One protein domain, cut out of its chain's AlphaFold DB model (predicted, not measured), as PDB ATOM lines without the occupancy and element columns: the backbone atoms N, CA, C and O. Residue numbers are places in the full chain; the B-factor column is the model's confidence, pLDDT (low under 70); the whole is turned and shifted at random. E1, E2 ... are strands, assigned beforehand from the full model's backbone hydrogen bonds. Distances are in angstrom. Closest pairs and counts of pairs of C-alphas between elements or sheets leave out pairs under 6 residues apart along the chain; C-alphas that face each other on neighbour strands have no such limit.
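Overview. This is residues 6 to 46 of the 362 residues of an uncharacterized protein of Frankia canadensis (UniProt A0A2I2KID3). A long antiparallel hairpin, E1 and E2, runs along a rod, and the short strand E3 lies beside E1, away from E2. The printed part has 41 residues, with no named helix and three named strands, E1, E2 and E3 along the chain. They form a mixed sheet in the order E2, E1, E3; the class is all strand. The whole is loose, with a radius of gyration of the C-alphas of 11.4 A and spans of 34 by 15 by 12 A.

Along the chain. Find C-alpha 6 at (-37.482, -40.219, -140.666); from there E1 runs to residue 14, 22.7 A away, and bends by 59 degrees at residue 11. E2 is residues 21 to 29, 25.5 A long. E3, residues 39 to 41, is 6.7 A long and ends at C-alpha 41, (-27.031, -26.594, -142.801).

Arrangement. Look first at E1, the inner strand. E2 is antiparallel to it at 156 degrees; N 10 and O 24 are within hydrogen-bond range at 2.8 A. E3 is parallel to E1 at 28 degrees; N 40 and O 9 are 2.8 A apart, within hydrogen-bond range. E2 and E3 are apart.

Size, cuts and confidence. The C-alphas of Thr 18 and Pro 31 are the two farthest apart, at 35.0 A. The printed part has no cut, and both links are short. Look for low confidence at residue 33, under 70.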
ATOM      1  N   SER A   6     -37.422 -41.634-141.000       88.69
ATOM      2  CA  SER A   6     -37.482 -40.219-140.666       88.69
ATOM      3  C   SER A   6     -36.817 -39.389-141.756       88.69
ATOM      4  O   SER A   6     -35.661 -39.660-142.080       88.69
ATOM      5  N   PRO A   7     -37.471 -38.338-142.266       91.50
ATOM      6  CA  PRO A   7     -36.825 -37.415-143.181       91.50
ATOM      7  C   PRO A   7     -35.791 -36.562-142.439       91.50
ATOM      8  O   PRO A   7     -36.089 -35.946-141.412       91.50
ATOM      9  N   VAL A   8     -34.590 -36.461-143.000       92.31
ATOM     10  CA  VAL A   8     -33.579 -35.459-142.642       92.31
ATOM     11  C   VAL A   8     -33.347 -34.572-143.855       92.31
ATOM     12  O   VAL A   8     -33.091 -35.074-144.952       92.31
ATOM     13  N   ARG A   9     -33.440 -33.250-143.676       94.75
ATOM     14  CA  ARG A   9     -33.200 -32.287-144.755       94.75
ATOM     15  C   ARG A   9     -31.831 -31.641-144.585       94.75
ATOM     16  O   ARG A   9     -31.587 -30.993-143.574       94.75
ATOM     17  N   LEU A  10     -30.975 -31.772-145.589       96.44
ATOM     18  CA  LEU A  10     -29.755 -30.977-145.722       96.44
ATOM     19  C   LEU A  10     -30.064 -29.793-146.632       96.44
ATOM     20  O   LEU A  10     -30.599 -29.997-147.721       96.44
ATOM     21  N   THR A  11     -29.770 -28.574-146.200       97.50
ATOM     22  CA  THR A  11     -30.016 -27.377-147.013       97.50
ATOM     23  C   THR A  11     -28.748 -26.897-147.696       97.50
ATOM     24  O   THR A  11     -27.681 -26.969-147.098       97.50
ATOM     25  N   ASP A  12     -28.874 -26.341-148.900       97.56
ATOM     26  CA  ASP A  12     -27.779 -25.641-149.590       97.56
ATOM     27  C   ASP A  12     -26.525 -26.504-149.875       97.56
ATOM     28  O   ASP A  12     -25.400 -26.012-149.889       97.56
ATOM     29  N   VAL A  13     -26.701 -27.804-150.133       98.25
ATOM     30  CA  VAL A  13     -25.596 -28.717-150.479       98.25
ATOM     31  C   VAL A  13     -25.110 -28.422-151.897       98.25
ATOM     32  O   VAL A  13     -25.924 -28.310-152.816       98.25
ATOM     33  N   VAL A  14     -23.793 -28.325-152.106       98.50
ATOM     34  CA  VAL A  14     -23.216 -28.030-153.427       98.50
ATOM     35  C   VAL A  14     -22.877 -29.305-154.200       98.50
ATOM     36  O   VAL A  14     -22.301 -30.244-153.663       98.50
ATOM     37  N   ASN A  15     -23.183 -29.346-155.491       98.50
ATOM     38  CA  ASN A  15     -22.586 -30.299-156.416       98.50
ATOM     39  C   ASN A  15     -21.286 -29.684-156.963       98.50
ATOM     40  O   ASN A  15     -21.351 -28.793-157.813       98.50
ATOM     41  N   PRO A  16     -20.098 -30.130-156.524       98.25
ATOM     42  CA  PRO A  16     -18.836 -29.517-156.935       98.25
ATOM     43  C   PRO A  16     -18.498 -29.766-158.416       98.25
ATOM     44  O   PRO A  16     -17.615 -29.103-158.953       98.25
ATOM     45  N   LEU A  17     -19.189 -30.694-159.092       98.00
ATOM     46  CA  LEU A  17     -18.991 -30.976-160.517       98.00
ATOM     47  C   LEU A  17     -19.729 -29.980-161.422       98.00
ATOM     48  O   LEU A  17     -19.312 -29.769-162.559       98.00
ATOM     49  N   THR A  18     -20.823 -29.383-160.938       97.88
ATOM     50  CA  THR A  18     -21.663 -28.449-161.715       97.88
ATOM     51  C   THR A  18     -21.712 -27.040-161.122       97.88
ATOM     52  O   THR A  18     -22.055 -26.092-161.824       97.88
ATOM     53  N   GLY A  19     -21.372 -26.886-159.840       97.56
ATOM     54  CA  GLY A  19     -21.526 -25.653-159.068       97.56
ATOM     55  C   GLY A  19     -22.956 -25.394-158.579       97.56
ATOM     56  O   GLY A  19     -23.195 -24.391-157.906       97.56
ATOM     57  N   GLU A  20     -23.911 -26.271-158.898       98.06
ATOM     58  CA  GLU A  20     -25.303 -26.135-158.464       98.06
ATOM     59  C   GLU A  20     -25.446 -26.397-156.963       98.06
ATOM     60  O   GLU A  20     -24.745 -27.233-156.395       98.06
ATOM     61  N   ARG A  21     -26.385 -25.699-156.323       98.12
ATOM     62  CA  ARG A  21     -26.727 -25.867-154.907       98.12
ATOM     63  C   ARG A  21     -28.171 -26.330-154.779       98.12
ATOM     64  O   ARG A  21     -29.039 -25.829-155.496       98.12
ATOM     65  N   ALA A  22     -28.426 -27.288-153.894       97.00
ATOM     66  CA  ALA A  22     -29.747 -27.879-153.716       97.00
ATOM     67  C   ALA A  22     -29.985 -28.344-152.276       97.00
ATOM     68  O   ALA A  22     -29.062 -28.720-151.556       97.00
ATOM     69  N   ASP A  23     -31.258 -28.387-151.894       96.69
ATOM     70  CA  ASP A  23     -31.675 -29.060-150.672       96.69
ATOM     71  C   ASP A  23     -31.877 -30.550-150.949       96.69
ATOM     72  O   ASP A  23     -32.498 -30.936-151.942       96.69
ATOM     73  N   LEU A  24     -31.383 -31.391-150.046       95.62
ATOM     74  CA  LEU A  24     -31.511 -32.841-150.115       95.62
ATOM     75  C   LEU A  24     -32.411 -33.325-148.983       95.62
ATOM     76  O   LEU A  24     -32.304 -32.857-147.852       95.62
ATOM     77  N   THR A  25     -33.286 -34.284-149.268       94.38
ATOM     78  CA  THR A  25     -34.046 -35.009-148.245       94.38
ATOM     79  C   THR A  25     -33.644 -36.471-148.285       94.38
ATOM     80  O   THR A  25     -33.666 -37.086-149.350       94.38
ATOM     81  N   ILE A  26     -33.251 -36.991-147.126       93.69
ATOM     82  CA  ILE A  26     -32.810 -38.371-146.944       93.69
ATOM     83  C   ILE A  26     -33.721 -39.015-145.903       93.69
ATOM     84  O   ILE A  26     -33.782 -38.567-144.759       93.69
ATOM     85  N   GLU A  27     -34.418 -40.070-146.304       92.12
ATOM     86  CA  GLU A  27     -35.181 -40.942-145.421       92.12
ATOM     87  C   GLU A  27     -34.213 -41.877-144.698       92.12
ATOM     88  O   GLU A  27     -33.605 -42.763-145.308       92.12
ATOM     89  N   VAL A  28     -34.061 -41.680-143.389       89.69
ATOM     90  CA  VAL A  28     -33.155 -42.475-142.555       89.69
ATOM     91  C   VAL A  28     -33.933 -43.458-141.687       89.69
ATOM     92  O   VAL A  28     -34.968 -43.089-141.124       89.69
ATOM     93  N   PRO A  29     -33.455 -44.701-141.520       86.44
ATOM     94  CA  PRO A  29     -34.016 -45.628-140.548       86.44
ATOM     95  C   PRO A  29     -34.035 -45.044-139.137       86.44
ATOM     96  O   PRO A  29     -32.999 -44.666-138.593       86.44
ATOM     97  N   GLY A  30     -35.211 -45.003-138.518       83.75
ATOM     98  CA  GLY A  30     -35.356 -44.449-137.178       83.75
ATOM     99  C   GLY A  30     -36.813 -44.300-136.761       83.75
ATOM    100  O   GLY A  30     -37.706 -44.485-137.589       83.75
ATOM    101  N   PRO A  31     -37.085 -43.971-135.484       80.12
ATOM    102  CA  PRO A  31     -38.443 -43.660-135.041       80.12
ATOM    103  C   PRO A  31     -39.001 -42.493-135.856       80.12
ATOM    104  O   PRO A  31     -38.226 -41.650-136.302       80.12
ATOM    105  N   ALA A  32     -40.324 -42.430-136.027       78.62
ATOM    106  CA  ALA A  32     -40.976 -41.312-136.708       78.62
ATOM    107  C   ALA A  32     -40.548 -39.973-136.080       78.62
ATOM    108  O   ALA A  32     -40.716 -39.747-134.878       78.62
ATOM    109  N   GLY A  33     -39.948 -39.121-136.904       69.12
ATOM    110  CA  GLY A  33     -39.371 -37.855-136.490       69.12
ATOM    111  C   GLY A  33     -40.421 -36.757-136.311       69.12
ATOM    112  O   GLY A  33     -41.572 -36.899-136.736       69.12
ATOM    113  N   PRO A  34     -40.039 -35.638-135.677       70.62
ATOM    114  CA  PRO A  34     -40.900 -34.469-135.576       70.62
ATOM    115  C   PRO A  34     -41.212 -33.883-136.963       70.62
ATOM    116  O   PRO A  34     -40.382 -33.923-137.870       70.62
ATOM    117  N   ALA A  35     -42.408 -33.307-137.109       76.69
ATOM    118  CA  ALA A  35     -42.802 -32.522-138.276       76.69
ATOM    119  C   ALA A  35     -42.811 -31.020-137.914       76.69
ATOM    120  O   ALA A  35     -43.478 -30.653-136.942       76.69
ATOM    121  N   PRO A  36     -42.124 -30.141-138.674       77.19
ATOM    122  CA  PRO A  36     -41.352 -30.432-139.888       77.19
ATOM    123  C   PRO A  36     -40.023 -31.149-139.603       77.19
ATOM    124  O   PRO A  36     -39.476 -31.040-138.506       77.19
ATOM    125  N   ALA A  37     -39.514 -31.849-140.623       80.25
ATOM    126  CA  ALA A  37     -38.225 -32.533-140.585       80.25
ATOM    127  C   ALA A  37     -37.103 -31.584-140.123       80.25
ATOM    128  O   ALA A  37     -37.077 -30.427-140.563       80.25
ATOM    129  N   PRO A  38     -36.162 -32.044-139.279       80.31
ATOM    130  CA  PRO A  38     -35.008 -31.240-138.904       80.31
ATOM    131  C   PRO A  38     -34.206 -30.855-140.153       80.31
ATOM    132  O   PRO A  38     -33.889 -31.701-140.994       80.31
ATOM    133  N   ALA A  39     -33.908 -29.560-140.267       91.06
ATOM    134  CA  ALA A  39     -33.055 -29.003-141.307       91.06
ATOM    135  C   ALA A  39     -31.640 -28.816-140.751       91.06
ATOM    136  O   ALA A  39     -31.461 -28.204-139.698       91.06
ATOM    137  N   ILE A  40     -30.656 -29.354-141.462       94.06
ATOM    138  CA  ILE A  40     -29.233 -29.236-141.157       94.06
ATOM    139  C   ILE A  40     -28.608 -28.382-142.256       94.06
ATOM    140  O   ILE A  40     -28.858 -28.613-143.440       94.06
ATOM    141  N   ASP A  41     -27.804 -27.399-141.861       96.69
ATOM    142  CA  ASP A  41     -27.031 -26.594-142.801       96.69
ATOM    143  C   ASP A  41     -25.993 -27.475-143.513       96.69
ATOM    144  O   ASP A  41     -25.116 -28.060-142.878       96.69
ATOM    145  N   GLY A  42     -26.135 -27.602-144.829       97.44
ATOM    146  CA  GLY A  42     -25.245 -28.343-145.711       97.44
ATOM    147  C   GLY A  42     -24.416 -27.438-146.621       97.44
ATOM    148  O   GLY A  42     -23.830 -27.946-147.570       97.44
ATOM    149  N   SER A  43     -24.338 -26.130-146.349       97.50
ATOM    150  CA  SER A  43     -23.643 -25.145-147.197       97.50
ATOM    151  C   SER A  43     -22.143 -25.404-147.392       97.50
ATOM    152  O   SER A  43     -21.570 -24.944-148.390       97.50
ATOM    153  N   GLU A  44     -21.530 -26.165-146.478       97.19
ATOM    154  CA  GLU A  44     -20.140 -26.647-146.531       97.19
ATOM    155  C   GLU A  44     -20.002 -28.083-147.075       97.19
ATOM    156  O   GLU A  44     -18.886 -28.579-147.222       97.19
ATOM    157  N   LEU A  45     -21.112 -28.768-147.365       98.50
ATOM    158  CA  LEU A  45     -21.131 -30.162-147.805       98.50
ATOM    159  C   LEU A  45     -21.260 -30.270-149.321       98.50
ATOM    160  O   LEU A  45     -21.898 -29.453-149.986       98.50
ATOM    161  N   TRP A  46     -20.675 -31.331-149.862       98.62
ATOM    162  CA  TRP A  46     -20.773 -31.707-151.264       98.62
ATOM    163  C   TRP A  46     -21.773 -32.840-151.460       98.62
ATOM    164  O   TRP A  46     -21.917 -33.704-150.598       98.62
TER     165      TRP A  46